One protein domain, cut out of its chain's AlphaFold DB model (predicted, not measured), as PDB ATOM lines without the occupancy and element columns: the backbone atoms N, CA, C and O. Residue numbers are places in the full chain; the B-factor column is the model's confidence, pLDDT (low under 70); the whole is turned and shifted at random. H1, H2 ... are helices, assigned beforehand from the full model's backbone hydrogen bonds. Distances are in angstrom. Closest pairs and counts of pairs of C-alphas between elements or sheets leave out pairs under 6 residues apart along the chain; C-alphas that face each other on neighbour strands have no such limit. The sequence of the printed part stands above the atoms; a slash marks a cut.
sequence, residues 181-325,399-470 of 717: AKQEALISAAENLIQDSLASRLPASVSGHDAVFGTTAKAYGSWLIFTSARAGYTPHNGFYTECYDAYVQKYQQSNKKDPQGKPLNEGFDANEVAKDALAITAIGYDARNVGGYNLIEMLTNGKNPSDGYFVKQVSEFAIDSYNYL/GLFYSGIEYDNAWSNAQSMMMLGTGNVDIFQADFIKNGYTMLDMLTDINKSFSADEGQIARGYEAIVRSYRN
ATOM      1  N   ALA A 181     153.052 138.224 233.712       98.38
ATOM      2  CA  ALA A 181     153.834 137.123 233.139       98.38
ATOM      3  C   ALA A 181     153.375 136.714 231.724       98.38
ATOM      4  O   ALA A 181     154.207 136.365 230.889       98.38
ATOM      5  N   LYS A 182     152.063 136.753 231.440       97.19
ATOM      6  CA  LYS A 182     151.541 136.489 230.090       97.19
ATOM      7  C   LYS A 182     151.776 137.692 229.171       97.19
ATOM      8  O   LYS A 182     152.114 137.474 228.015       97.19
ATOM      9  N   GLN A 183     151.635 138.923 229.669       98.12
ATOM     10  CA  GLN A 183     151.949 140.134 228.897       98.12
ATOM     11  C   GLN A 183     153.407 140.126 228.421       98.12
ATOM     12  O   GLN A 183     153.656 140.224 227.224       98.12
ATOM     13  N   GLU A 184     154.353 139.870 229.330       98.38
ATOM     14  CA  GLU A 184     155.778 139.723 229.005       98.38
ATOM     15  C   GLU A 184     156.029 138.637 227.957       98.38
ATOM     16  O   GLU A 184     156.763 138.855 226.998       98.38
ATOM     17  N   ALA A 185     155.390 137.471 228.095       98.50
ATOM     18  CA  ALA A 185     155.549 136.388 227.129       98.50
ATOM     19  C   ALA A 185     155.043 136.768 225.724       98.50
ATOM     20  O   ALA A 185     155.670 136.394 224.734       98.50
ATOM     21  N   LEU A 186     153.932 137.508 225.633       97.81
ATOM     22  CA  LEU A 186     153.389 138.001 224.363       97.81
ATOM     23  C   LEU A 186     154.311 139.043 223.719       97.81
ATOM     24  O   LEU A 186     154.579 138.963 222.523       97.81
ATOM     25  N   ILE A 187     154.836 139.978 224.514       98.44
ATOM     26  CA  ILE A 187     155.781 140.997 224.041       98.44
ATOM     27  C   ILE A 187     157.072 140.343 223.552       98.44
ATOM     28  O   ILE A 187     157.513 140.625 222.442       98.44
ATOM     29  N   SER A 188     157.627 139.385 224.295       98.50
ATOM     30  CA  SER A 188     158.818 138.657 223.847       98.50
ATOM     31  C   SER A 188     158.577 137.768 222.628       98.50
ATOM     32  O   SER A 188     159.484 137.574 221.818       98.50
ATOM     33  N   ALA A 189     157.366 137.242 222.439       98.06
ATOM     34  CA  ALA A 189     157.014 136.563 221.196       98.06
ATOM     35  C   ALA A 189     156.984 137.541 220.005       98.06
ATOM     36  O   ALA A 189     157.486 137.200 218.933       98.06
ATOM     37  N   ALA A 190     156.465 138.760 220.198       97.56
ATOM     38  CA  ALA A 190     156.495 139.814 219.186       97.56
ATOM     39  C   ALA A 190     157.932 140.271 218.867       97.56
ATOM     40  O   ALA A 190     158.277 140.389 217.696       97.56
ATOM     41  N   GLU A 191     158.798 140.434 219.875       97.81
ATOM     42  CA  GLU A 191     160.231 140.729 219.699       97.81
ATOM     43  C   GLU A 191     160.915 139.665 218.819       97.81
ATOM     44  O   GLU A 191     161.589 140.003 217.846       97.81
ATOM     45  N   ASN A 192     160.689 138.374 219.093       96.88
ATOM     46  CA  ASN A 192     161.237 137.290 218.269       96.88
ATOM     47  C   ASN A 192     160.701 137.328 216.830       96.88
ATOM     48  O   ASN A 192     161.478 137.202 215.885       96.88
ATOM     49  N   LEU A 193     159.395 137.560 216.650       95.19
ATOM     50  CA  LEU A 193     158.787 137.695 215.324       95.19
ATOM     51  C   LEU A 193     159.416 138.844 214.524       95.19
ATOM     52  O   LEU A 193     159.676 138.686 213.330       95.19
ATOM     53  N   ILE A 194     159.657 139.991 215.165       96.12
ATOM     54  CA  ILE A 194     160.314 141.148 214.546       96.12
ATOM     55  C   ILE A 194     161.704 140.746 214.045       96.12
ATOM     56  O   ILE A 194     162.008 140.965 212.870       96.12
ATOM     57  N   GLN A 195     162.520 140.116 214.895       96.12
ATOM     58  CA  GLN A 195     163.877 139.693 214.532       96.12
ATOM     59  C   GLN A 195     163.876 138.656 213.399       96.12
ATOM     60  O   GLN A 195     164.614 138.814 212.426       96.12
ATOM     61  N   ASP A 196     163.014 137.639 213.469       93.81
ATOM     62  CA  ASP A 196     162.903 136.599 212.439       93.81
ATOM     63  C   ASP A 196     162.420 137.173 211.098       93.81
ATOM     64  O   ASP A 196     162.935 136.824 210.029       93.81
ATOM     65  N   SER A 197     161.454 138.095 211.144       92.44
ATOM     66  CA  SER A 197     160.956 138.800 209.963       92.44
ATOM     67  C   SER A 197     162.062 139.633 209.320       92.44
ATOM     68  O   SER A 197     162.331 139.494 208.125       92.44
ATOM     69  N   LEU A 198     162.779 140.439 210.106       93.75
ATOM     70  CA  LEU A 198     163.872 141.266 209.601       93.75
ATOM     71  C   LEU A 198     165.034 140.420 209.072       93.75
ATOM     72  O   LEU A 198     165.561 140.739 208.012       93.75
ATOM     73  N   ALA A 199     165.369 139.300 209.713       93.75
ATOM     74  CA  ALA A 199     166.384 138.375 209.213       93.75
ATOM     75  C   ALA A 199     165.996 137.715 207.883       93.75
ATOM     76  O   ALA A 199     166.853 137.481 207.029       93.75
ATOM     77  N   SER A 200     164.708 137.439 207.679       91.56
ATOM     78  CA  SER A 200     164.179 136.912 206.419       91.56
ATOM     79  C   SER A 200     164.169 137.969 205.305       91.56
ATOM     80  O   SER A 200     164.498 137.682 204.149       91.56
ATOM     81  N   ARG A 201     163.806 139.215 205.636       89.81
ATOM     82  CA  ARG A 201     163.634 140.300 204.656       89.81
ATOM     83  C   ARG A 201     164.931 141.024 204.329       89.81
ATOM     84  O   ARG A 201     165.154 141.325 203.159       89.81
ATOM     85  N   LEU A 202     165.795 141.230 205.312       92.44
ATOM     86  CA  LEU A 202     167.073 141.928 205.214       92.44
ATOM     87  C   LEU A 202     168.222 141.030 205.725       92.44
ATOM     88  O   LEU A 202     168.853 141.351 206.730       92.44
ATOM     89  N   PRO A 203     168.490 139.881 205.071       94.12
ATOM     90  CA  PRO A 203     169.481 138.926 205.554       94.12
ATOM     91  C   PRO A 203     170.907 139.486 205.486       94.12
ATOM     92  O   PRO A 203     171.210 140.350 204.666       94.12
ATOM     93  N   ALA A 204     171.821 138.889 206.258       96.50
ATOM     94  CA  ALA A 204     173.238 139.277 206.353       96.50
ATOM     95  C   ALA A 204     174.023 139.290 205.022       96.50
ATOM     96  O   ALA A 204     175.153 139.761 204.968       96.50
ATOM     97  N   SER A 205     173.467 138.726 203.945       95.00
ATOM     98  CA  SER A 205     174.058 138.781 202.602       95.00
ATOM     99  C   SER A 205     173.755 140.078 201.843       95.00
ATOM    100  O   SER A 205     174.306 140.278 200.764       95.00
ATOM    101  N   VAL A 206     172.832 140.906 202.337       95.81
ATOM    102  CA  VAL A 206     172.414 142.155 201.688       95.81
ATOM    103  C   VAL A 206     173.329 143.278 202.145       95.81
ATOM    104  O   VAL A 206     173.400 143.572 203.335       95.81
ATOM    105  N   SER A 207     174.015 143.920 201.200       97.75
ATOM    106  CA  SER A 207     174.819 145.109 201.494       97.75
ATOM    107  C   SER A 207     173.933 146.311 201.828       97.75
ATOM    108  O   SER A 207     172.789 146.398 201.371       97.75
ATOM    109  N   GLY A 208     174.461 147.282 202.572       97.81
ATOM    110  CA  GLY A 208     173.739 148.531 202.826       97.81
ATOM    111  C   GLY A 208     173.447 149.315 201.543       97.81
ATOM    112  O   GLY A 208     172.388 149.931 201.428       97.81
ATOM    113  N   HIS A 209     174.320 149.208 200.534       97.44
ATOM    114  CA  HIS A 209     174.078 149.763 199.200       97.44
ATOM    115  C   HIS A 209     172.858 149.125 198.528       97.44
ATOM    116  O   HIS A 209     171.972 149.837 198.057       97.44
ATOM    117  N   ASP A 210     172.773 147.792 198.512       96.75
ATOM    118  CA  ASP A 210     171.623 147.089 197.936       96.75
ATOM    119  C   ASP A 210     170.338 147.362 198.727       96.75
ATOM    120  O   ASP A 210     169.268 147.460 198.133       96.75
ATOM    121  N   ALA A 211     170.425 147.544 200.047       96.25
ATOM    122  CA  ALA A 211     169.273 147.913 200.868       96.25
ATOM    123  C   ALA A 211     168.697 149.298 200.506       96.25
ATOM    124  O   ALA A 211     167.484 149.492 200.591       96.25
ATOM    125  N   VAL A 212     169.541 150.246 200.081       96.88
ATOM    126  CA  VAL A 212     169.119 151.594 199.654       96.88
ATOM    127  C   VAL A 212     168.635 151.606 198.203       96.88
ATOM    128  O   VAL A 212     167.597 152.196 197.908       96.88
ATOM    129  N   PHE A 213     169.365 150.968 197.284       94.56
ATOM    130  CA  PHE A 213     169.075 151.031 195.845       94.56
ATOM    131  C   PHE A 213     168.175 149.904 195.327       94.56
ATOM    132  O   PHE A 213     167.707 149.962 194.187       94.56
ATOM    133  N   GLY A 214     167.928 148.874 196.132       91.75
ATOM    134  CA  GLY A 214     167.360 147.630 195.639       91.75
ATOM    135  C   GLY A 214     168.374 146.805 194.840       91.75
ATOM    136  O   GLY A 214     169.512 147.196 194.587       91.75
ATOM    137  N   THR A 215     167.924 145.641 194.386       87.69
ATOM    138  CA  THR A 215     168.619 144.801 193.403       87.69
ATOM    139  C   THR A 215     167.701 144.553 192.212       87.69
ATOM    140  O   THR A 215     166.490 144.751 192.293       87.69
ATOM    141  N   THR A 216     168.235 144.006 191.119       83.06
ATOM    142  CA  THR A 216     167.416 143.588 189.968       83.06
ATOM    143  C   THR A 216     166.326 142.574 190.342       83.06
ATOM    144  O   THR A 216     165.314 142.481 189.653       83.06
ATOM    145  N   ALA A 217     166.538 141.785 191.401       82.31
ATOM    146  CA  ALA A 217     165.630 140.714 191.813       82.31
ATOM    147  C   ALA A 217     164.664 141.120 192.933       82.31
ATOM    148  O   ALA A 217     163.637 140.467 193.109       82.31
ATOM    149  N   LYS A 218     165.004 142.148 193.715       83.25
ATOM    150  CA  LYS A 218     164.291 142.491 194.942       83.25
ATOM    151  C   LYS A 218     164.425 143.978 195.247       83.25
ATOM    152  O   LYS A 218     165.544 144.483 195.326       83.25
ATOM    153  N   ALA A 219     163.291 144.644 195.439       83.06
ATOM    154  CA  ALA A 219     163.256 145.989 195.990       83.06
ATOM    155  C   ALA A 219     163.458 145.923 197.508       83.06
ATOM    156  O   ALA A 219     162.871 145.080 198.186       83.06
ATOM    157  N   TYR A 220     164.295 146.820 198.010       87.62
ATOM    158  CA  TYR A 220     164.407 147.150 199.426       87.62
ATOM    159  C   TYR A 220     163.962 148.608 199.594       87.62
ATOM    160  O   TYR A 220     163.330 149.170 198.697       87.62
ATOM    161  N   GLY A 221     164.292 149.233 200.718       91.25
ATOM    162  CA  GLY A 221     164.115 150.668 200.846       91.25
ATOM    163  C   GLY A 221     164.316 151.180 202.258       91.25
ATOM    164  O   GLY A 221     164.450 150.427 203.226       91.25
ATOM    165  N   SER A 222     164.270 152.502 202.356       95.88
ATOM    166  CA  SER A 222     164.503 153.262 203.582       95.88
ATOM    167  C   SER A 222     163.554 152.863 204.708       95.88
ATOM    168  O   SER A 222     163.954 152.823 205.864       95.88
ATOM    169  N   TRP A 223     162.336 152.433 204.387       94.31
ATOM    170  CA  TRP A 223     161.400 151.905 205.374       94.31
ATOM    171  C   TRP A 223     161.885 150.639 206.090       94.31
ATOM    172  O   TRP A 223     161.718 150.512 207.306       94.31
ATOM    173  N   LEU A 224     162.517 149.715 205.368       94.56
ATOM    174  CA  LEU A 224     163.070 148.493 205.950       94.56
ATOM    175  C   LEU A 224     164.335 148.789 206.768       94.56
ATOM    176  O   LEU A 224     164.517 148.201 207.830       94.56
ATOM    177  N   ILE A 225     165.161 149.741 206.317       97.94
ATOM    178  CA  ILE A 225     166.348 150.219 207.050       97.94
ATOM    179  C   ILE A 225     165.938 150.941 208.342       97.94
ATOM    180  O   ILE A 225     166.481 150.661 209.404       97.94
ATOM    181  N   PHE A 226     164.940 151.825 208.274       98.31
ATOM    182  CA  PHE A 226     164.357 152.479 209.444       98.31
ATOM    183  C   PHE A 226     163.840 151.442 210.445       98.31
ATOM    184  O   PHE A 226     164.184 151.483 211.622       98.31
ATOM    185  N   THR A 227     163.058 150.471 209.963       97.00
ATOM    186  CA  THR A 227     162.480 149.427 210.819       97.00
ATOM    187  C   THR A 227     163.570 148.590 211.489       97.00
ATOM    188  O   THR A 227     163.478 148.332 212.685       97.00
ATOM    189  N   SER A 228     164.618 148.203 210.753       97.38
ATOM    190  CA  SER A 228     165.720 147.427 211.323       97.38
ATOM    191  C   SER A 228     166.481 148.204 212.393       97.38
ATOM    192  O   SER A 228     166.754 147.655 213.458       97.38
ATOM    193  N   ALA A 229     166.750 149.489 212.152       98.06
ATOM    194  CA  ALA A 229     167.425 150.362 213.106       98.06
ATOM    195  C   ALA A 229     166.615 150.556 214.392       98.06
ATOM    196  O   ALA A 229     167.162 150.418 215.486       98.06
ATOM    197  N   ARG A 230     165.306 150.821 214.279       97.94
ATOM    198  CA  ARG A 230     164.439 150.994 215.454       97.94
ATOM    199  C   ARG A 230     164.288 149.709 216.265       97.94
ATOM    200  O   ARG A 230     164.358 149.796 217.484       97.94
ATOM    201  N   ALA A 231     164.218 148.553 215.603       97.00
ATOM    202  CA  ALA A 231     164.154 147.235 216.238       97.00
ATOM    203  C   ALA A 231     165.520 146.674 216.698       97.00
ATOM    204  O   ALA A 231     165.619 145.502 217.072       97.00
ATOM    205  N   GLY A 232     166.606 147.451 216.606       96.44
ATOM    206  CA  GLY A 232     167.946 147.010 217.011       96.44
ATOM    207  C   GLY A 232     168.530 145.855 216.182       96.44
ATOM    208  O   GLY A 232     169.466 145.191 216.629       96.44
ATOM    209  N   TYR A 233     168.005 145.599 214.981       97.19
ATOM    210  CA  TYR A 233     168.458 144.526 214.097       97.19
ATOM    211  C   TYR A 233     169.497 145.029 213.095       97.19
ATOM    212  O   TYR A 233     169.180 145.787 212.182       97.19
ATOM    213  N   THR A 234     170.732 144.543 213.200       96.12
ATOM    214  CA  THR A 234     171.788 144.827 212.216       96.12
ATOM    215  C   THR A 234     172.114 143.572 211.395       96.12
ATOM    216  O   THR A 234     172.579 142.594 211.986       96.12
ATOM    217  N   PRO A 235     171.946 143.581 210.055       96.31
ATOM    218  CA  PRO A 235     172.250 142.429 209.197       96.31
ATOM    219  C   PRO A 235     173.694 141.925 209.332       96.31
ATOM    220  O   PRO A 235     173.932 140.724 209.473       96.31
ATOM    221  N   HIS A 236     174.664 142.843 209.326       97.75
ATOM    222  CA  HIS A 236     176.086 142.570 209.550       97.75
ATOM    223  C   HIS A 236     176.821 143.814 210.064       97.75
ATOM    224  O   HIS A 236     176.359 144.945 209.919       97.75
ATOM    225  N   ASN A 237     177.998 143.623 210.663       96.31
ATOM    226  CA  ASN A 237     178.797 144.739 211.168       96.31
ATOM    227  C   ASN A 237     179.194 145.703 210.035       96.31
ATOM    228  O   ASN A 237     179.790 145.274 209.051       96.31
ATOM    229  N   GLY A 238     178.911 146.996 210.203       95.88
ATOM    230  CA  GLY A 238     179.161 148.026 209.187       95.88
ATOM    231  C   GLY A 238     177.994 148.290 208.227       95.88
ATOM    232  O   GLY A 238     178.057 149.271 207.490       95.88
ATOM    233  N   PHE A 239     176.909 147.508 208.286       98.12
ATOM    234  CA  PHE A 239     175.751 147.647 207.392       98.12
ATOM    235  C   PHE A 239     175.194 149.083 207.322       98.12
ATOM    236  O   PHE A 239     174.988 149.614 206.235       98.12
ATOM    237  N   TYR A 240     175.003 149.761 208.458       97.75
ATOM    238  CA  TYR A 240     174.464 151.128 208.450       97.75
ATOM    239  C   TYR A 240     175.426 152.177 207.891       97.75
ATOM    240  O   TYR A 240     174.980 153.162 207.308       97.75
ATOM    241  N   THR A 241     176.737 151.960 208.011       97.62
ATOM    242  CA  THR A 241     177.726 152.802 207.329       97.62
ATOM    243  C   THR A 241     177.597 152.651 205.817       97.62
ATOM    244  O   THR A 241     177.534 153.652 205.113       97.62
ATOM    245  N   GLU A 242     177.459 151.417 205.323       98.31
ATOM    246  CA  GLU A 242     177.209 151.158 203.900       98.31
ATOM    247  C   GLU A 242     175.901 151.814 203.421       98.31
ATOM    248  O   GLU A 242     175.865 152.370 202.323       98.31
ATOM    249  N   CYS A 243     174.834 151.788 204.234       98.50
ATOM    250  CA  CYS A 243     173.585 152.490 203.921       98.50
ATOM    251  C   CYS A 243     173.793 154.004 203.819       98.50
ATOM    252  O   CYS A 243     173.329 154.618 202.859       98.50
ATOM    253  N   TYR A 244     174.483 154.616 204.784       98.44
ATOM    254  CA  TYR A 244     174.735 156.056 204.760       98.44
ATOM    255  C   TYR A 244     175.557 156.473 203.533       98.44
ATOM    256  O   TYR A 244     175.167 157.400 202.820       98.44
ATOM    257  N   ASP A 245     176.626 155.738 203.219       97.94
ATOM    258  CA  ASP A 245     177.444 155.982 202.026       97.94
ATOM    259  C   ASP A 245     176.603 155.868 200.738       97.94
ATOM    260  O   ASP A 245     176.744 156.673 199.812       97.94
ATOM    261  N   ALA A 246     175.664 154.918 200.691       98.38
ATOM    262  CA  ALA A 246     174.733 154.760 199.579       98.38
ATOM    263  C   ALA A 246     173.715 155.910 199.471       98.38
ATOM    264  O   ALA A 246     173.412 156.347 198.358       98.38
ATOM    265  N   TYR A 247     173.226 156.462 200.587       98.44
ATOM    266  CA  TYR A 247     172.412 157.683 200.565       98.44
ATOM    267  C   TYR A 247     173.213 158.882 200.050       98.44
ATOM    268  O   TYR A 247     172.745 159.591 199.159       98.44
ATOM    269  N   VAL A 248     174.446 159.078 200.525       97.81
ATOM    270  CA  VAL A 248     175.343 160.127 200.009       97.81
ATOM    271  C   VAL A 248     175.511 159.987 198.494       97.81
ATOM    272  O   VAL A 248     175.336 160.961 197.755       97.81
ATOM    273  N   GLN A 249     175.758 158.767 198.014       97.62
ATOM    274  CA  GLN A 249     175.823 158.463 196.588       97.62
ATOM    275  C   GLN A 249     174.511 158.816 195.863       97.62
ATOM    276  O   GLN A 249     174.566 159.477 194.823       97.62
ATOM    277  N   LYS A 250     173.346 158.421 196.400       96.94
ATOM    278  CA  LYS A 250     172.013 158.683 195.819       96.94
ATOM    279  C   LYS A 250     171.810 160.173 195.548       96.94
ATOM    280  O   LYS A 250     171.462 160.557 194.429       96.94
ATOM    281  N   TYR A 251     172.080 161.026 196.536       97.12
ATOM    282  CA  TYR A 251     171.877 162.468 196.398       97.12
ATOM    283  C   TYR A 251     172.941 163.132 195.518       97.12
ATOM    284  O   TYR A 251     172.607 163.960 194.668       97.12
ATOM    285  N   GLN A 252     174.210 162.733 195.616       95.38
ATOM    286  CA  GLN A 252     175.271 163.285 194.765       95.38
ATOM    287  C   GLN A 252     175.094 162.933 193.280       95.38
ATOM    288  O   GLN A 252     175.352 163.777 192.418       95.38
ATOM    289  N   GLN A 253     174.591 161.732 192.971       95.62
ATOM    290  CA  GLN A 253     174.308 161.295 191.598       95.62
ATOM    291  C   GLN A 253     173.164 162.065 190.934       95.62
ATOM    292  O   GLN A 253     173.106 162.112 189.705       95.62
ATOM    293  N   SER A 254     172.299 162.729 191.709       93.44
ATOM    294  CA  SER A 254     171.259 163.605 191.152       93.44
ATOM    295  C   SER A 254     171.836 164.779 190.352       93.44
ATOM    296  O   SER A 254     171.163 165.319 189.475       93.44
ATOM    297  N   ASN A 255     173.079 165.183 190.660       90.81
ATOM    298  CA  ASN A 255     173.770 166.350 190.109       90.81
ATOM    299  C   ASN A 255     172.937 167.652 190.158       90.81
ATOM    300  O   ASN A 255     173.154 168.567 189.361       90.81
ATOM    301  N   LYS A 256     171.987 167.744 191.097       92.69
ATOM    302  CA  LYS A 256     171.173 168.937 191.333       92.69
ATOM    303  C   LYS A 256     172.001 169.951 192.108       92.69
ATOM    304  O   LYS A 256     172.187 169.829 193.316       92.69
ATOM    305  N   LYS A 257     172.533 170.933 191.386       93.19
ATOM    306  CA  LYS A 257     173.394 171.984 191.925       93.19
ATOM    307  C   LYS A 257     172.918 173.357 191.477       93.19
ATOM    308  O   LYS A 257     172.354 173.492 190.390       93.19
ATOM    309  N   ASP A 258     173.157 174.358 192.311       90.62
ATOM    310  CA  ASP A 258     172.959 175.759 191.958       90.62
ATOM    311  C   ASP A 258     174.049 176.246 190.966       90.62
ATOM    312  O   ASP A 258     174.995 175.508 190.655       90.62
ATOM    313  N   PRO A 259     173.955 177.481 190.433       91.88
ATOM    314  CA  PRO A 259     174.966 178.033 189.526       91.88
ATOM    315  C   PRO A 259     176.379 178.141 190.123       91.88
ATOM    316  O   PRO A 259     177.349 178.258 189.374       91.88
ATOM    317  N   GLN A 260     176.506 178.116 191.450       90.69
ATOM    318  CA  GLN A 260     177.765 178.147 192.192       90.69
ATOM    319  C   GLN A 260     178.321 176.734 192.446       90.69
ATOM    320  O   GLN A 260     179.422 176.588 192.976       90.69
ATOM    321  N   GLY A 261     177.601 175.687 192.029       89.06
ATOM    322  CA  GLY A 261     177.990 174.291 192.191       89.06
ATOM    323  C   GLY A 261     177.650 173.696 193.560       89.06
ATOM    324  O   GLY A 261     178.066 172.563 193.827       89.06
ATOM    325  N   LYS A 262     176.902 174.410 194.411       90.56
ATOM    326  CA  LYS A 262     176.428 173.919 195.711       90.56
ATOM    327  C   LYS A 262     175.224 172.986 195.513       90.56
ATOM    328  O   LYS A 262     174.431 173.231 194.604       90.56
ATOM    329  N   PRO A 263     175.067 171.925 196.327       93.75
ATOM    330  CA  PRO A 263     173.859 171.100 196.339       93.75
ATOM    331  C   PRO A 263     172.571 171.932 196.390       93.75
ATOM    332  O   PRO A 263     172.444 172.842 197.209       93.75
ATOM    333  N   LEU A 264     171.630 171.620 195.499       95.25
ATOM    334  CA  LEU A 264     170.329 172.279 195.398       95.25
ATOM    335  C   LEU A 264     169.250 171.371 195.998       95.25
ATOM    336  O   LEU A 264     168.993 170.297 195.459       95.25
ATOM    337  N   ASN A 265     168.583 171.815 197.065       96.44
ATOM    338  CA  ASN A 265     167.582 171.044 197.819       96.44
ATOM    339  C   ASN A 265     166.174 171.065 197.172       96.44
ATOM    340  O   ASN A 265     165.167 171.274 197.851       96.44
ATOM    341  N   GLU A 266     166.094 170.894 195.845       95.69
ATOM    342  CA  GLU A 266     164.864 171.100 195.059       95.69
ATOM    343  C   GLU A 266     164.614 170.035 193.975       95.69
ATOM    344  O   GLU A 266     165.527 169.509 193.322       95.69
ATOM    345  N   GLY A 267     163.333 169.774 193.696       93.56
ATOM    346  CA  GLY A 267     162.879 168.846 192.661       93.56
ATOM    347  C   GLY A 267     163.232 167.377 192.917       93.56
ATOM    348  O   GLY A 267     163.469 166.648 191.950       93.56
ATOM    349  N   PHE A 268     163.339 166.971 194.180       96.19
ATOM    350  CA  PHE A 268     163.350 165.575 194.617       96.19
ATOM    351  C   PHE A 268     161.929 165.114 194.948       96.19
ATOM    352  O   PHE A 268     161.063 165.944 195.220       96.19
ATOM    353  N   ASP A 269     161.691 163.802 194.929       96.38
ATOM    354  CA  ASP A 269     160.421 163.253 195.404       96.38
ATOM    355  C   ASP A 269     160.354 163.345 196.936       96.38
ATOM    356  O   ASP A 269     161.145 162.708 197.635       96.38
ATOM    357  N   ALA A 270     159.429 164.154 197.455       96.88
ATOM    358  CA  ALA A 270     159.320 164.418 198.889       96.88
ATOM    359  C   ALA A 270     158.975 163.165 199.720       96.88
ATOM    360  O   ALA A 270     159.431 163.051 200.856       96.88
ATOM    361  N   ASN A 271     158.234 162.197 199.165       95.38
ATOM    362  CA  ASN A 271     157.914 160.951 199.868       95.38
ATOM    363  C   ASN A 271     159.171 160.102 200.083       95.38
ATOM    364  O   ASN A 271     159.404 159.582 201.173       95.38
ATOM    365  N   GLU A 272     159.997 159.961 199.046       95.00
ATOM    366  CA  GLU A 272     161.259 159.225 199.136       95.00
ATOM    367  C   GLU A 272     162.267 159.942 200.040       95.00
ATOM    368  O   GLU A 272     162.925 159.295 200.853       95.00
ATOM    369  N   VAL A 273     162.337 161.275 199.964       97.88
ATOM    370  CA  VAL A 273     163.172 162.090 200.859       97.88
ATOM    371  C   VAL A 273     162.771 161.901 202.321       97.88
ATOM    372  O   VAL A 273     163.646 161.726 203.168       97.88
ATOM    373  N   ALA A 274     161.474 161.888 202.632       98.19
ATOM    374  CA  ALA A 274     161.001 161.711 204.002       98.19
ATOM    375  C   ALA A 274     161.376 160.331 204.568       98.19
ATOM    376  O   ALA A 274     161.883 160.227 205.687       98.19
ATOM    377  N   LYS A 275     161.216 159.265 203.772       97.25
ATOM    378  CA  LYS A 275     161.627 157.907 204.169       97.25
ATOM    379  C   LYS A 275     163.140 157.804 204.364       97.25
ATOM    380  O   LYS A 275     163.584 157.166 205.316       97.25
ATOM    381  N   ASP A 276     163.928 158.416 203.479       98.50
ATOM    382  CA  ASP A 276     165.387 158.472 203.603       98.50
ATOM    383  C   ASP A 276     165.806 159.214 204.875       98.50
ATOM    384  O   ASP A 276     166.628 158.706 205.631       98.50
ATOM    385  N   ALA A 277     165.219 160.384 205.144       98.75
ATOM    386  CA  ALA A 277     165.517 161.183 206.328       98.75
ATOM    387  C   ALA A 277     165.213 160.418 207.626       98.75
ATOM    388  O   ALA A 277     166.035 160.429 208.546       98.75
ATOM    389  N   LEU A 278     164.089 159.694 207.676       98.38
ATOM    390  CA  LEU A 278     163.759 158.791 208.782       98.38
ATOM    391  C   LEU A 278     164.818 157.703 208.962       98.38
ATOM    392  O   LEU A 278     165.333 157.523 210.067       98.38
ATOM    393  N   ALA A 279     165.166 156.994 207.886       98.62
ATOM    394  CA  ALA A 279     166.152 155.921 207.935       98.62
ATOM    395  C   ALA A 279     167.519 156.429 208.403       98.62
ATOM    396  O   ALA A 279     168.072 155.868 209.343       98.62
ATOM    397  N   ILE A 280     168.018 157.515 207.802       98.81
ATOM    398  CA  ILE A 280     169.295 158.173 208.124       98.81
ATOM    399  C   ILE A 280     169.339 158.589 209.597       98.81
ATOM    400  O   ILE A 280     170.313 158.296 210.293       98.81
ATOM    401  N   THR A 281     168.260 159.198 210.088       98.75
ATOM    402  CA  THR A 281     168.151 159.608 211.492       98.75
ATOM    403  C   THR A 281     168.165 158.395 212.427       98.75
ATOM    404  O   THR A 281     168.907 158.381 213.411       98.75
ATOM    405  N   ALA A 282     167.410 157.339 212.103       98.56
ATOM    406  CA  ALA A 282     167.341 156.122 212.912       98.56
ATOM    407  C   ALA A 282     168.676 155.357 212.973       98.56
ATOM    408  O   ALA A 282     168.984 154.756 214.001       98.56
ATOM    409  N   ILE A 283     169.496 155.415 211.916       98.31
ATOM    410  CA  ILE A 283     170.840 154.814 211.898       98.31
ATOM    411  C   ILE A 283     171.928 155.713 212.518       98.31
ATOM    412  O   ILE A 283     173.110 155.366 212.479       98.31
ATOM    413  N   GLY A 284     171.553 156.856 213.106       97.94
ATOM    414  CA  GLY A 284     172.449 157.727 213.872       97.94
ATOM    415  C   GLY A 284     173.242 158.743 213.047       97.94
ATOM    416  O   GLY A 284     174.295 159.200 213.502       97.94
ATOM    417  N   TYR A 285     172.764 159.096 211.853       98.50
ATOM    418  CA  TYR A 285     173.324 160.164 211.021       98.50
ATOM    419  C   TYR A 285     172.344 161.344 210.920       98.50
ATOM    420  O   TYR A 285     171.152 161.200 211.172       98.50
ATOM    421  N   ASP A 286     172.841 162.526 210.560       98.00
ATOM    422  CA  ASP A 286     172.039 163.747 210.482       98.00
ATOM    423  C   ASP A 286     171.488 163.972 209.073       98.00
ATOM    424  O   ASP A 286     172.240 164.163 208.114       98.00
ATOM    425  N   ALA A 287     170.160 163.992 208.947       98.31
ATOM    426  CA  ALA A 287     169.478 164.181 207.670       98.31
ATOM    427  C   ALA A 287     169.624 165.607 207.097       98.31
ATOM    428  O   ALA A 287     169.296 165.840 205.932       98.31
ATOM    429  N   ARG A 288     170.141 166.572 207.871       96.81
ATOM    430  CA  ARG A 288     170.422 167.936 207.391       96.81
ATOM    431  C   ARG A 288     171.709 168.041 206.576       96.81
ATOM    432  O   ARG A 288     171.911 169.059 205.919       96.81
ATOM    433  N   ASN A 289     172.565 167.018 206.599       92.94
ATOM    434  CA  ASN A 289     173.784 166.989 205.799       92.94
ATOM    435  C   ASN A 289     174.080 165.587 205.250       92.94
ATOM    436  O   ASN A 289     174.864 164.831 205.814       92.94
ATOM    437  N   VAL A 290     173.499 165.274 204.094       96.12
ATOM    438  CA  VAL A 290     173.702 164.015 203.372       96.12
ATOM    439  C   VAL A 290     174.471 164.312 202.089       96.12
ATOM    440  O   VAL A 290     173.904 164.682 201.062       96.12
ATOM    441  N   GLY A 291     175.801 164.233 202.155       91.69
ATOM    442  CA  GLY A 291     176.658 164.582 201.017       91.69
ATOM    443  C   GLY A 291     176.544 166.051 200.592       91.69
ATOM    444  O   GLY A 291     176.738 166.350 199.410       91.69
ATOM    445  N   GLY A 292     176.205 166.940 201.534       92.06
ATOM    446  CA  GLY A 292     175.952 168.367 201.325       92.06
ATOM    447  C   GLY A 292     174.494 168.737 201.025       92.06
ATOM    448  O   GLY A 292     174.197 169.924 200.903       92.06
ATOM    449  N   TYR A 293     173.590 167.762 200.901       96.75
ATOM    450  CA  TYR A 293     172.153 167.993 200.730       96.75
ATOM    451  C   TYR A 293     171.440 167.994 202.086       96.75
ATOM    452  O   TYR A 293     171.772 167.193 202.959       96.75
ATOM    453  N   ASN A 294     170.441 168.861 202.251       97.31
ATOM    454  CA  ASN A 294     169.646 168.956 203.476       97.31
ATOM    455  C   ASN A 294     168.241 168.411 203.218       97.31
ATOM    456  O   ASN A 294     167.401 169.090 202.627       97.31
ATOM    457  N   LEU A 295     167.991 167.174 203.650       98.38
ATOM    458  CA  LEU A 295     166.719 166.500 203.400       98.38
ATOM    459  C   LEU A 295     165.589 167.131 204.225       98.38
ATOM    460  O   LEU A 295     164.470 167.211 203.740       98.38
ATOM    461  N   ILE A 296     165.865 167.652 205.423       97.88
ATOM    462  CA  ILE A 296     164.849 168.346 206.234       97.88
ATOM    463  C   ILE A 296     164.413 169.661 205.568       97.88
ATOM    464  O   ILE A 296     163.225 169.983 205.532       97.88
ATOM    465  N   GLU A 297     165.347 170.398 204.962       96.69
ATOM    466  CA  GLU A 297     165.019 171.576 204.149       96.69
ATOM    467  C   GLU A 297     164.172 171.188 202.928       96.69
ATOM    468  O   GLU A 297     163.209 171.881 202.603       96.69
ATOM    469  N   MET A 298     164.476 170.062 202.268       97.69
ATOM    470  CA  MET A 298     163.682 169.587 201.127       97.69
ATOM    471  C   MET A 298     162.209 169.349 201.494       97.69
ATOM    472  O   MET A 298     161.333 169.603 200.667       97.69
ATOM    473  N   LEU A 299     161.933 168.897 202.721       96.81
ATOM    474  CA  LEU A 299     160.574 168.642 203.210       96.81
ATOM    475  C   LEU A 299     159.816 169.914 203.608       96.81
ATOM    476  O   LEU A 299     158.592 169.894 203.687       96.81
ATOM    477  N   THR A 300     160.517 171.024 203.834       94.56
ATOM    478  CA  THR A 300     159.924 172.256 204.383       94.56
ATOM    479  C   THR A 300     159.951 173.445 203.428       94.56
ATOM    480  O   THR A 300     159.163 174.375 203.580       94.56
ATOM    481  N   ASN A 301     160.794 173.424 202.393       94.12
ATOM    482  CA  ASN A 301     160.952 174.562 201.485       94.12
ATOM    483  C   ASN A 301     159.838 174.713 200.430       94.12
ATOM    484  O   ASN A 301     159.805 175.724 199.729       94.12
ATOM    485  N   GLY A 302     158.940 173.729 200.292       92.94
ATOM    486  CA  GLY A 302     157.826 173.754 199.335       92.94
ATOM    487  C   GLY A 302     158.229 173.586 197.861       92.94
ATOM    488  O   GLY A 302     157.430 173.882 196.974       92.94
ATOM    489  N   LYS A 303     159.457 173.131 197.577       95.06
ATOM    490  CA  LYS A 303     160.024 173.029 196.215       95.06
ATOM    491  C   LYS A 303     160.231 171.590 195.730       95.06
ATOM    492  O   LYS A 303     160.862 171.365 194.693       95.06
ATOM    493  N   ASN A 304     159.723 170.611 196.472       94.50
ATOM    494  CA  ASN A 304     159.888 169.191 196.184       94.50
ATOM    495  C   ASN A 304     158.512 168.550 195.950       94.50
ATOM    496  O   ASN A 304     157.688 168.545 196.865       94.50
ATOM    497  N   PRO A 305     158.213 168.084 194.723       93.50
ATOM    498  CA  PRO A 305     156.936 167.452 194.415       93.50
ATOM    499  C   PRO A 305     156.882 166.023 194.964       93.50
ATOM    500  O   PRO A 305     157.909 165.422 195.268       93.50
ATOM    501  N   SER A 306     155.689 165.442 195.022       91.56
ATOM    502  CA  SER A 306     155.519 163.992 195.074       91.56
ATOM    503  C   SER A 306     154.088 163.622 194.700       91.56
ATOM    504  O   SER A 306     153.154 164.327 195.077       91.56
ATOM    505  N   ASP A 307     153.933 162.498 194.003       85.44
ATOM    506  CA  ASP A 307     152.638 161.846 193.763       85.44
ATOM    507  C   ASP A 307     152.385 160.709 194.778       85.44
ATOM    508  O   ASP A 307     151.468 159.900 194.621       85.44
ATOM    509  N   GLY A 308     153.240 160.596 195.801       81.00
ATOM    510  CA  GLY A 308     153.139 159.575 196.833       81.00
ATOM    511  C   GLY A 308     151.896 159.739 197.710       81.00
ATOM    512  O   GLY A 308     151.460 160.845 198.024       81.00
ATOM    513  N   TYR A 309     151.355 158.615 198.176       81.44
ATOM    514  CA  TYR A 309     150.333 158.631 199.219       81.44
ATOM    515  C   TYR A 309     150.929 159.118 200.540       81.44
ATOM    516  O   TYR A 309     152.041 158.732 200.902       81.44
ATOM    517  N   PHE A 310     150.164 159.943 201.254       87.69
ATOM    518  CA  PHE A 310     150.471 160.412 202.607       87.69
ATOM    519  C   PHE A 310     151.837 161.106 202.767       87.69
ATOM    520  O   PHE A 310     152.460 161.042 203.824       87.69
ATOM    521  N   VAL A 311     152.308 161.804 201.725       91.38
ATOM    522  CA  VAL A 311     153.610 162.506 201.734       91.38
ATOM    523  C   VAL A 311     153.736 163.448 202.924       91.38
ATOM    524  O   VAL A 311     154.779 163.472 203.573       91.38
ATOM    525  N   LYS A 312     152.677 164.209 203.230       92.44
ATOM    526  CA  LYS A 312     152.686 165.172 204.335       92.44
ATOM    527  C   LYS A 312     152.869 164.450 205.672       92.44
ATOM    528  O   LYS A 312     153.742 164.820 206.437       92.44
ATOM    529  N   GLN A 313     152.142 163.356 205.895       94.56
ATOM    530  CA  GLN A 313     152.254 162.525 207.095       94.56
ATOM    531  C   GLN A 313     153.663 161.942 207.274       94.56
ATOM    532  O   GLN A 313     154.239 162.050 208.353       94.56
ATOM    533  N   VAL A 314     154.251 161.368 206.217       95.25
ATOM    534  CA  VAL A 314     155.617 160.818 206.293       95.25
ATOM    535  C   VAL A 314     156.645 161.934 206.509       95.25
ATOM    536  O   VAL A 314     157.618 161.739 207.236       95.25
ATOM    537  N   SER A 315     156.412 163.114 205.924       96.31
ATOM    538  CA  SER A 315     157.257 164.295 206.132       96.31
ATOM    539  C   SER A 315     157.227 164.761 207.586       96.31
ATOM    540  O   SER A 315     158.292 165.043 208.126       96.31
ATOM    541  N   GLU A 316     156.058 164.774 208.238       96.00
ATOM    542  CA  GLU A 316     155.962 165.107 209.667       96.00
ATOM    543  C   GLU A 316     156.804 164.158 210.518       96.00
ATOM    544  O   GLU A 316     157.637 164.615 211.296       96.00
ATOM    545  N   PHE A 317     156.683 162.840 210.301       97.12
ATOM    546  CA  PHE A 317     157.513 161.869 211.018       97.12
ATOM    547  C   PHE A 317     159.005 162.135 210.821       97.12
ATOM    548  O   PHE A 317     159.771 162.069 211.777       97.12
ATOM    549  N   ALA A 318     159.435 162.449 209.597       98.06
ATOM    550  CA  ALA A 318     160.835 162.732 209.309       98.06
ATOM    551  C   ALA A 318     161.337 164.006 210.005       98.06
ATOM    552  O   ALA A 318     162.412 163.985 210.608       98.06
ATOM    553  N   ILE A 319     160.560 165.090 209.957       97.06
ATOM    554  CA  ILE A 319     160.893 166.373 210.591       97.06
ATOM    555  C   ILE A 319     160.970 166.215 212.120       97.06
ATOM    556  O   ILE A 319     161.900 166.727 212.751       97.06
ATOM    557  N   ASP A 320     160.056 165.445 212.704       95.94
ATOM    558  CA  ASP A 320     159.956 165.269 214.158       95.94
ATOM    559  C   ASP A 320     160.895 164.213 214.709       95.94
ATOM    560  O   ASP A 320     161.182 164.211 215.906       95.94
ATOM    561  N   SER A 321     161.430 163.350 213.843       97.56
ATOM    562  CA  SER A 321     162.204 162.184 214.263       97.56
ATOM    563  C   SER A 321     163.404 162.494 215.151       97.56
ATOM    564  O   SER A 321     163.835 161.641 215.919       97.56
ATOM    565  N   TYR A 322     163.940 163.710 215.089       96.81
ATOM    566  CA  TYR A 322     164.937 164.195 216.041       96.81
ATOM    567  C   TYR A 322     164.630 165.608 216.544       96.81
ATOM    568  O   TYR A 322     165.534 166.313 216.987       96.81
ATOM    569  N   ASN A 323     163.372 166.046 216.444       94.00
ATOM    570  CA  ASN A 323     162.976 167.428 216.694       94.00
ATOM    571  C   ASN A 323     163.837 168.428 215.892       94.00
ATOM    572  O   ASN A 323     164.473 169.325 216.451       94.00
ATOM    573  N   TYR A 324     163.920 168.238 214.569       96.00
ATOM    574  CA  TYR A 324     164.794 169.063 213.727       96.00
ATOM    575  C   TYR A 324     164.365 170.539 213.682       96.00
ATOM    576  O   TYR A 324     165.200 171.390 213.370       96.00
ATOM    577  N   LEU A 325     163.094 170.831 213.986       93.38
ATOM    578  CA  LEU A 325     162.491 172.165 213.990       93.38
ATOM    579  C   LEU A 325     161.731 172.408 215.314       93.38
ATOM    580  O   LEU A 325     160.505 172.309 215.329       93.38
ATOM    581  N   GLY A 399     141.115 139.110 218.571       88.94
ATOM    582  CA  GLY A 399     141.921 140.238 219.039       88.94
ATOM    583  C   GLY A 399     142.612 141.026 217.916       88.94
ATOM    584  O   GLY A 399     143.130 142.105 218.188       88.94
ATOM    585  N   LEU A 400     142.593 140.558 216.664       90.12
ATOM    586  CA  LEU A 400     143.085 141.318 215.505       90.12
ATOM    587  C   LEU A 400     142.024 142.294 214.976       90.12
ATOM    588  O   LEU A 400     140.825 142.103 215.180       90.12
ATOM    589  N   PHE A 401     142.453 143.332 214.268       91.62
ATOM    590  CA  PHE A 401     141.588 144.355 213.682       91.62
ATOM    591  C   PHE A 401     141.015 143.911 212.335       91.62
ATOM    592  O   PHE A 401     141.722 143.342 211.501       91.62
ATOM    593  N   TYR A 402     139.727 144.185 212.112       89.56
ATOM    594  CA  TYR A 402     139.092 143.985 210.812       89.56
ATOM    595  C   TYR A 402     139.628 145.009 209.809       89.56
ATOM    596  O   TYR A 402     139.526 146.212 210.051       89.56
ATOM    597  N   SER A 403     140.153 144.558 208.667       85.44
ATOM    598  CA  SER A 403     140.703 145.462 207.647       85.44
ATOM    599  C   SER A 403     139.650 146.252 206.868       85.44
ATOM    600  O   SER A 403     139.997 147.157 206.117       85.44
ATOM    601  N   GLY A 404     138.373 145.890 207.016       82.50
ATOM    602  CA  GLY A 404     137.302 146.236 206.081       82.50
ATOM    603  C   GLY A 404     136.958 145.080 205.135       82.50
ATOM    604  O   GLY A 404     135.879 145.079 204.551       82.50
ATOM    605  N   ILE A 405     137.838 144.073 205.023       77.38
ATOM    606  CA  ILE A 405     137.623 142.883 204.186       77.38
ATOM    607  C   ILE A 405     137.866 141.588 204.979       77.38
ATOM    608  O   ILE A 405     137.042 140.678 204.919       77.38
ATOM    609  N   GLU A 406     138.939 141.508 205.773       78.12
ATOM    610  CA  GLU A 406     139.338 140.301 206.519       78.12
ATOM    611  C   GLU A 406     140.079 140.645 207.831       78.12
ATOM    612  O   GLU A 406     140.535 141.772 208.019       78.12
ATOM    613  N   TYR A 407     140.216 139.687 208.756       72.81
ATOM    614  CA  TYR A 407     140.942 139.890 210.031       72.81
ATOM    615  C   TYR A 407     142.418 139.565 209.989       72.81
ATOM    616  O   TYR A 407     143.198 140.097 210.772       72.81
ATOM    617  N   ASP A 408     142.791 138.658 209.100       72.94
ATOM    618  CA  ASP A 408     144.150 138.148 208.984       72.94
ATOM    619  C   ASP A 408     144.946 138.957 207.944       72.94
ATOM    620  O   ASP A 408     145.864 138.474 207.273       72.94
ATOM    621  N   ASN A 409     144.564 140.231 207.803       85.75
ATOM    622  CA  ASN A 409     145.317 141.198 207.040       85.75
ATOM    623  C   ASN A 409     146.409 141.782 207.940       85.75
ATOM    624  O   ASN A 409     146.196 142.735 208.698       85.75
ATOM    625  N   ALA A 410     147.594 141.184 207.854       87.44
ATOM    626  CA  ALA A 410     148.757 141.608 208.623       87.44
ATOM    627  C   ALA A 410     149.151 143.073 208.347       87.44
ATOM    628  O   ALA A 410     149.703 143.735 209.222       87.44
ATOM    629  N   TRP A 411     148.840 143.598 207.157       88.19
ATOM    630  CA  TRP A 411     149.174 144.963 206.749       88.19
ATOM    631  C   TRP A 411     148.374 146.003 207.527       88.19
ATOM    632  O   TRP A 411     148.946 146.872 208.188       88.19
ATOM    633  N   SER A 412     147.049 145.873 207.495       89.81
ATOM    634  CA  SER A 412     146.132 146.782 208.174       89.81
ATOM    635  C   SER A 412     146.260 146.691 209.697       89.81
ATOM    636  O   SER A 412     146.203 147.705 210.398       89.81
ATOM    637  N   ASN A 413     146.520 145.486 210.219       91.81
ATOM    638  CA  ASN A 413     146.842 145.296 211.632       91.81
ATOM    639  C   ASN A 413     148.135 146.016 212.017       91.81
ATOM    640  O   ASN A 413     148.160 146.693 213.040       91.81
ATOM    641  N   ALA A 414     149.178 145.950 211.185       93.69
ATOM    642  CA  ALA A 414     150.426 146.651 211.456       93.69
ATOM    643  C   ALA A 414     150.245 148.176 211.516       93.69
ATOM    644  O   ALA A 414     150.801 148.806 212.409       93.69
ATOM    645  N   GLN A 415     149.428 148.770 210.636       94.19
ATOM    646  CA  GLN A 415     149.115 150.206 210.708       94.19
ATOM    647  C   GLN A 415     148.334 150.566 211.981       94.19
ATOM    648  O   GLN A 415     148.621 151.579 212.622       94.19
ATOM    649  N   SER A 416     147.398 149.703 212.387       95.12
ATOM    650  CA  SER A 416     146.631 149.855 213.632       95.12
ATOM    651  C   SER A 416     147.539 149.816 214.862       95.12
ATOM    652  O   SER A 416     147.503 150.714 215.701       95.12
ATOM    653  N   MET A 417     148.409 148.806 214.932       96.31
ATOM    654  CA  MET A 417     149.409 148.650 215.989       96.31
ATOM    655  C   MET A 417     150.395 149.819 216.013       96.31
ATOM    656  O   MET A 417     150.743 150.298 217.087       96.31
ATOM    657  N   MET A 418     150.792 150.329 214.845       97.31
ATOM    658  CA  MET A 418     151.674 151.489 214.741       97.31
ATOM    659  C   MET A 418     151.036 152.740 215.345       97.31
ATOM    660  O   MET A 418     151.697 153.431 216.115       97.31
ATOM    661  N   MET A 419     149.755 153.010 215.068       97.44
ATOM    662  CA  MET A 419     149.045 154.149 215.660       97.44
ATOM    663  C   MET A 419     148.909 154.013 217.182       97.44
ATOM    664  O   MET A 419     149.240 154.948 217.909       97.44
ATOM    665  N   LEU A 420     148.473 152.847 217.670       97.75
ATOM    666  CA  LEU A 420     148.314 152.589 219.107       97.75
ATOM    667  C   LEU A 420     149.651 152.661 219.856       97.75
ATOM    668  O   LEU A 420     149.742 153.332 220.881       97.75
ATOM    669  N   GLY A 421     150.692 152.019 219.323       98.12
ATOM    670  CA  GLY A 421     152.021 151.988 219.930       98.12
ATOM    671  C   GLY A 421     152.711 153.348 219.907       98.12
ATOM    672  O   GLY A 421     153.274 153.774 220.908       98.12
ATOM    673  N   THR A 422     152.599 154.091 218.805       97.56
ATOM    674  CA  THR A 422     153.145 155.455 218.723       97.56
ATOM    675  C   THR A 422     152.417 156.399 219.681       97.56
ATOM    676  O   THR A 422     153.050 157.264 220.272       97.56
ATOM    677  N   GLY A 423     151.117 156.195 219.911       97.62
ATOM    678  CA  GLY A 423     150.356 156.915 220.933       97.62
ATOM    679  C   GLY A 423     150.601 156.449 222.368       97.62
ATOM    680  O   GLY A 423     149.974 156.970 223.279       97.62
ATOM    681  N   ASN A 424     151.462 155.460 222.613       97.81
ATOM    682  CA  ASN A 424     151.612 154.845 223.934       97.81
ATOM    683  C   ASN A 424     150.275 154.389 224.561       97.81
ATOM    684  O   ASN A 424     150.073 154.480 225.773       97.81
ATOM    685  N   VAL A 425     149.335 153.927 223.733       97.56
ATOM    686  CA  VAL A 425     148.048 153.413 224.206       97.56
ATOM    687  C   VAL A 425     148.272 152.054 224.864       97.56
ATOM    688  O   VAL A 425     148.830 151.151 224.243       97.56
ATOM    689  N   ASP A 426     147.783 151.876 226.095       95.94
ATOM    690  CA  ASP A 426     147.827 150.578 226.772       95.94
ATOM    691  C   ASP A 426     146.987 149.546 226.003       95.94
ATOM    692  O   ASP A 426     145.754 149.571 226.021       95.94
ATOM    693  N   ILE A 427     147.658 148.624 225.316       95.62
ATOM    694  CA  ILE A 427     147.006 147.566 224.540       95.62
ATOM    695  C   ILE A 427     146.500 146.395 225.388       95.62
ATOM    696  O   ILE A 427     145.779 145.543 224.868       95.62
ATOM    697  N   PHE A 428     146.858 146.329 226.673       96.69
ATOM    698  CA  PHE A 428     146.380 145.304 227.601       96.69
ATOM    699  C   PHE A 428     145.183 145.774 228.438       96.69
ATOM    700  O   PHE A 428     144.729 145.036 229.311       96.69
ATOM    701  N   GLN A 429     144.612 146.948 228.158       95.56
ATOM    702  CA  GLN A 429     143.355 147.370 228.775       95.56
ATOM    703  C   GLN A 429     142.164 146.521 228.294       95.56
ATOM    704  O   GLN A 429     142.151 146.005 227.175       95.56
ATOM    705  N   ALA A 430     141.132 146.404 229.136       95.75
ATOM    706  CA  ALA A 430     139.996 145.500 228.922       95.75
ATOM    707  C   ALA A 430     139.275 145.698 227.574       95.75
ATOM    708  O   ALA A 430     138.817 144.720 226.983       95.75
ATOM    709  N   ASP A 431     139.215 146.931 227.066       93.94
ATOM    710  CA  ASP A 431     138.567 147.257 225.789       93.94
ATOM    711  C   ASP A 431     139.247 146.583 224.587       93.94
ATOM    712  O   ASP A 431     138.566 146.258 223.603       93.94
ATOM    713  N   PHE A 432     140.552 146.304 224.704       95.88
ATOM    714  CA  PHE A 432     141.365 145.607 223.706       95.88
ATOM    715  C   PHE A 432     141.492 144.094 223.939       95.88
ATOM    716  O   PHE A 432     142.259 143.420 223.243       95.88
ATOM    717  N   ILE A 433     140.725 143.538 224.885       94.25
ATOM    718  CA  ILE A 433     140.650 142.095 225.129       94.25
ATOM    719  C   ILE A 433     139.350 141.544 224.546       94.25
ATOM    720  O   ILE A 433     138.260 141.796 225.066       94.25
ATOM    721  N   LYS A 434     139.457 140.732 223.489       91.19
ATOM    722  CA  LYS A 434     138.312 140.057 222.864       91.19
ATOM    723  C   LYS A 434     138.411 138.561 223.088       91.19
ATOM    724  O   LYS A 434     139.365 137.918 222.672       91.19
ATOM    725  N   ASN A 435     137.408 137.984 223.739       90.31
ATOM    726  CA  ASN A 435     137.339 136.546 224.010       90.31
ATOM    727  C   ASN A 435     138.500 135.980 224.852       90.31
ATOM    728  O   ASN A 435     138.764 134.779 224.808       90.31
ATOM    729  N   GLY A 436     139.173 136.822 225.641       90.00
ATOM    730  CA  GLY A 436     140.400 136.492 226.371       90.00
ATOM    731  C   GLY A 436     141.681 136.577 225.533       90.00
ATOM    732  O   GLY A 436     142.755 136.261 226.050       90.00
ATOM    733  N   TYR A 437     141.566 136.995 224.270       90.62
ATOM    734  CA  TYR A 437     142.677 137.239 223.362       90.62
ATOM    735  C   TYR A 437     143.006 138.727 223.301       90.62
ATOM    736  O   TYR A 437     142.132 139.595 223.260       90.62
ATOM    737  N   THR A 438     144.299 138.992 223.288       93.06
ATOM    738  CA  THR A 438     144.920 140.267 222.956       93.06
ATOM    739  C   THR A 438     145.195 140.310 221.454       93.06
ATOM    740  O   THR A 438     145.180 139.280 220.777       93.06
ATOM    741  N   MET A 439     145.560 141.481 220.936       92.00
ATOM    742  CA  MET A 439     146.055 141.609 219.557       92.00
ATOM    743  C   MET A 439     147.403 140.910 219.294       92.00
ATOM    744  O   MET A 439     147.830 140.842 218.148       92.00
ATOM    745  N   LEU A 440     148.072 140.389 220.332       94.19
ATOM    746  CA  LEU A 440     149.358 139.689 220.227       94.19
ATOM    747  C   LEU A 440     149.241 138.167 220.393       94.19
ATOM    748  O   LEU A 440     150.216 137.460 220.161       94.19
ATOM    749  N   ASP A 441     148.074 137.634 220.780       90.62
ATOM    750  CA  ASP A 441     147.893 136.179 220.911       90.62
ATOM    751  C   ASP A 441     147.888 135.468 219.539       90.62
ATOM    752  O   ASP A 441     148.134 134.264 219.471       90.62
ATOM    753  N   MET A 442     147.627 136.200 218.448       86.69
ATOM    754  CA  MET A 442     147.637 135.692 217.072       86.69
ATOM    755  C   MET A 442     148.650 136.447 216.212       86.69
ATOM    756  O   MET A 442     148.293 137.262 215.364       86.69
ATOM    757  N   LEU A 443     149.929 136.158 216.449       88.75
ATOM    758  CA  LEU A 443     151.022 136.677 215.634       88.75
ATOM    759  C   LEU A 443     150.898 136.211 214.177       88.75
ATOM    760  O   LEU A 443     150.526 135.072 213.893       88.75
ATOM    761  N   THR A 444     151.246 137.100 213.250       86.50
ATOM    762  CA  THR A 444     151.243 136.784 211.815       86.50
ATOM    763  C   THR A 444     152.371 135.820 211.442       86.50
ATOM    764  O   THR A 444     153.444 135.830 212.042       86.50
ATOM    765  N   ASP A 445     152.157 135.034 210.387       83.31
ATOM    766  CA  ASP A 445     153.216 134.249 209.748       83.31
ATOM    767  C   ASP A 445     154.270 135.188 209.132       83.31
ATOM    768  O   ASP A 445     153.929 136.123 208.404       83.31
ATOM    769  N   ILE A 446     155.553 134.914 209.378       81.94
ATOM    770  CA  ILE A 446     156.707 135.640 208.814       81.94
ATOM    771  C   ILE A 446     156.716 135.672 207.274       81.94
ATOM    772  O   ILE A 446     157.284 136.573 206.644       81.94
ATOM    773  N   ASN A 447     156.085 134.683 206.638       77.50
ATOM    774  CA  ASN A 447     155.990 134.580 205.188       77.50
ATOM    775  C   ASN A 447     154.902 135.489 204.613       77.50
ATOM    776  O   ASN A 447     154.976 135.844 203.432       77.50
ATOM    777  N   LYS A 448     153.931 135.916 205.433       74.50
ATOM    778  CA  LYS A 448     152.945 136.918 205.031       74.50
ATOM    779  C   LYS A 448     153.622 138.278 204.988       74.50
ATOM    780  O   LYS A 448     153.830 138.926 206.001       74.50
ATOM    781  N   SER A 449     153.966 138.709 203.784       63.34
ATOM    782  CA  SER A 449     154.319 140.093 203.491       63.34
ATOM    783  C   SER A 449     153.710 140.452 202.156       63.34
ATOM    784  O   SER A 449     153.754 139.659 201.214       63.34
ATOM    785  N   PHE A 450     153.208 141.674 202.063       56.78
ATOM    786  CA  PHE A 450     152.921 142.280 200.776       56.78
ATOM    787  C   PHE A 450     154.191 142.952 200.254       56.78
ATOM    788  O   PHE A 450     155.035 143.410 201.024       56.78
ATOM    789  N   SER A 451     154.364 142.945 198.935       57.81
ATOM    790  CA  SER A 451     155.611 143.323 198.259       57.81
ATOM    791  C   SER A 451     155.919 144.827 198.266       57.81
ATOM    792  O   SER A 451     156.928 145.223 197.696       57.81
ATOM    793  N   ALA A 452     155.048 145.668 198.834       61.81
ATOM    794  CA  ALA A 452     155.154 147.127 198.740       61.81
ATOM    795  C   ALA A 452     156.087 147.765 199.797       61.81
ATOM    796  O   ALA A 452     156.706 148.784 199.520       61.81
ATOM    797  N   ASP A 453     156.197 147.165 200.985       79.56
ATOM    798  CA  ASP A 453     157.033 147.583 202.131       79.56
ATOM    799  C   ASP A 453     157.260 146.363 203.043       79.56
ATOM    800  O   ASP A 453     156.427 145.986 203.867       79.56
ATOM    801  N   GLU A 454     158.411 145.721 202.886       82.44
ATOM    802  CA  GLU A 454     158.740 144.501 203.625       82.44
ATOM    803  C   GLU A 454     158.939 144.713 205.136       82.44
ATOM    804  O   GLU A 454     158.982 143.738 205.885       82.44
ATOM    805  N   GLY A 455     159.074 145.962 205.596       88.94
ATOM    806  CA  GLY A 455     159.287 146.287 207.005       88.94
ATOM    807  C   GLY A 455     158.004 146.574 207.783       88.94
ATOM    808  O   GLY A 455     158.039 146.583 209.010       88.94
ATOM    809  N   GLN A 456     156.869 146.807 207.118       91.62
ATOM    810  CA  GLN A 456     155.689 147.375 207.779       91.62
ATOM    811  C   GLN A 456     155.166 146.524 208.942       91.62
ATOM    812  O   GLN A 456     154.849 147.058 210.002       91.62
ATOM    813  N   ILE A 457     155.092 145.204 208.761       92.44
ATOM    814  CA  ILE A 457     154.592 144.290 209.794       92.44
ATOM    815  C   ILE A 457     155.472 144.362 211.039       92.44
ATOM    816  O   ILE A 457     154.966 144.600 212.133       92.44
ATOM    817  N   ALA A 458     156.788 144.221 210.864       94.50
ATOM    818  CA  ALA A 458     157.749 144.339 211.956       94.50
ATOM    819  C   ALA A 458     157.650 145.713 212.639       94.50
ATOM    820  O   ALA A 458     157.649 145.787 213.861       94.50
ATOM    821  N   ARG A 459     157.464 146.786 211.862       95.00
ATOM    822  CA  ARG A 459     157.300 148.154 212.370       95.00
ATOM    823  C   ARG A 459     156.057 148.329 213.249       95.00
ATOM    824  O   ARG A 459     156.122 149.029 214.255       95.00
ATOM    825  N   GLY A 460     154.940 147.692 212.892       96.19
ATOM    826  CA  GLY A 460     153.717 147.702 213.699       96.19
ATOM    827  C   GLY A 460     153.919 147.049 215.067       96.19
ATOM    828  O   GLY A 460     153.582 147.650 216.084       96.19
ATOM    829  N   TYR A 461     154.529 145.859 215.104       97.50
ATOM    830  CA  TYR A 461     154.869 145.195 216.369       97.50
ATOM    831  C   TYR A 461     155.911 145.983 217.171       97.50
ATOM    832  O   TYR A 461     155.766 146.113 218.382       97.50
ATOM    833  N   GLU A 462     156.919 146.556 216.512       98.19
ATOM    834  CA  GLU A 462     157.959 147.362 217.160       98.19
ATOM    835  C   GLU A 462     157.372 148.588 217.873       98.19
ATOM    836  O   GLU A 462     157.771 148.900 218.991       98.19
ATOM    837  N   ALA A 463     156.369 149.252 217.289       98.56
ATOM    838  CA  ALA A 463     155.677 150.357 217.955       98.56
ATOM    839  C   ALA A 463     155.022 149.921 219.281       98.56
ATOM    840  O   ALA A 463     155.080 150.650 220.271       98.56
ATOM    841  N   ILE A 464     154.423 148.726 219.312       98.44
ATOM    842  CA  ILE A 464     153.820 148.144 220.518       98.44
ATOM    843  C   ILE A 464     154.884 147.764 221.545       98.44
ATOM    844  O   ILE A 464     154.730 148.079 222.726       98.44
ATOM    845  N   VAL A 465     155.959 147.102 221.105       98.62
ATOM    846  CA  VAL A 465     157.076 146.709 221.973       98.62
ATOM    847  C   VAL A 465     157.661 147.947 222.647       98.62
ATOM    848  O   VAL A 465     157.735 147.981 223.872       98.62
ATOM    849  N   ARG A 466     157.974 148.999 221.883       98.25
ATOM    850  CA  ARG A 466     158.514 150.258 222.416       98.25
ATOM    851  C   ARG A 466     157.610 150.901 223.454       98.25
ATOM    852  O   ARG A 466     158.085 151.267 224.527       98.25
ATOM    853  N   SER A 467     156.312 150.981 223.162       98.19
ATOM    854  CA  SER A 467     155.327 151.499 224.111       98.19
ATOM    855  C   SER A 467     155.327 150.697 225.416       98.19
ATOM    856  O   SER A 467     155.445 151.275 226.496       98.19
ATOM    857  N   TYR A 468     155.272 149.365 225.332       98.31
ATOM    858  CA  TYR A 468     155.252 148.493 226.506       98.31
ATOM    859  C   TYR A 468     156.558 148.551 227.315       98.31
ATOM    860  O   TYR A 468     156.540 148.525 228.545       98.31
ATOM    861  N   ARG A 469     157.704 148.651 226.632       97.62
ATOM    862  CA  ARG A 469     159.037 148.769 227.245       97.62
ATOM    863  C   ARG A 469     159.333 150.173 227.784       97.62
ATOM    864  O   ARG A 469     160.376 150.359 228.411       97.62
ATOM    865  N   ASN A 470     158.422 151.135 227.600       96.81
ATOM    866  CA  ASN A 470     158.612 152.542 227.957       96.81
ATOM    867  C   ASN A 470     159.866 153.145 227.287       96.81
ATOM    868  O   ASN A 470     160.643 153.884 227.897       96.81
TER     869      ASN A 470
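What this domain is: This is residues 181 to 325 and 399 to 470 of the 717 residues of an uncharacterized protein of Acetobacterium woodii (strain ATCC 29683 / DSM 1030 / JCM 2381 / KCTC 1655 / WB1) (UniProt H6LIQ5). Two lobes of helices meet end to end: in one, H9 sits between H1 and H8; in the other, H5 packs with H3, H6 and H7, while H2 and H4 lie beside H3. H3 joins the lobes by touching H9, and loops at residues 260 and 435 reach the far ends. The printed part has 217 residues with nine named helices, H1 to H9 in order, and no named strand; its class is all helix, though 107 residues, under half, are in named elements. It is compact, with a radius of gyration of the C-alphas of 18.4 A, and elongated, spanning 66 by 36 by 33 A.

Where its parts are: Find C-alpha 181 at (153.834, 137.123, 233.139); from there H1 runs 30.3 A to residue 201. Read on to H2, residues 208 to 213, H3, 222 to 230, and H4, 239 to 253, 20.9 A long. Then come H5, 270 to 282, H6, 295 to 300, and H7, 311 to 320. After the cut find H8, 410 to 422, and H9, 456 to 469, 19.8 A long, ending at (159.037, 148.769, 227.245).

How they stand to each other: H1 touches H9 at the C-alphas of Ile 194 and Ala 458, 4.8 A apart. H8 touches H9, the same way at 31 degrees, a shallow tilt; Ala 414 and Gly 460 have the closest C-alphas, 4.1 A. H9 touches H3 with residues 456 to 462 alone, closest at the C-alphas of Thr 227 and Arg 459, 5.6 A. H3 touches H5, the C-alphas of Phe 226 and Ala 279 being closest at 4.2 A. Every O i to N i+4 pair is within hydrogen-bond range in H1 to H8, and 9 of 10 in H9.

The domain as a whole: The C-alphas of Gln 260 and Asn 435 are farthest apart, 66.2 A. Residues 326 to 398 are not printed, and C-alphas 325 and 399 are 38.3 A apart across the cut. The links H4 to H5, H5 to H6 and H8 to H9 are long. Confidence is under 70 at residues 449 to 452.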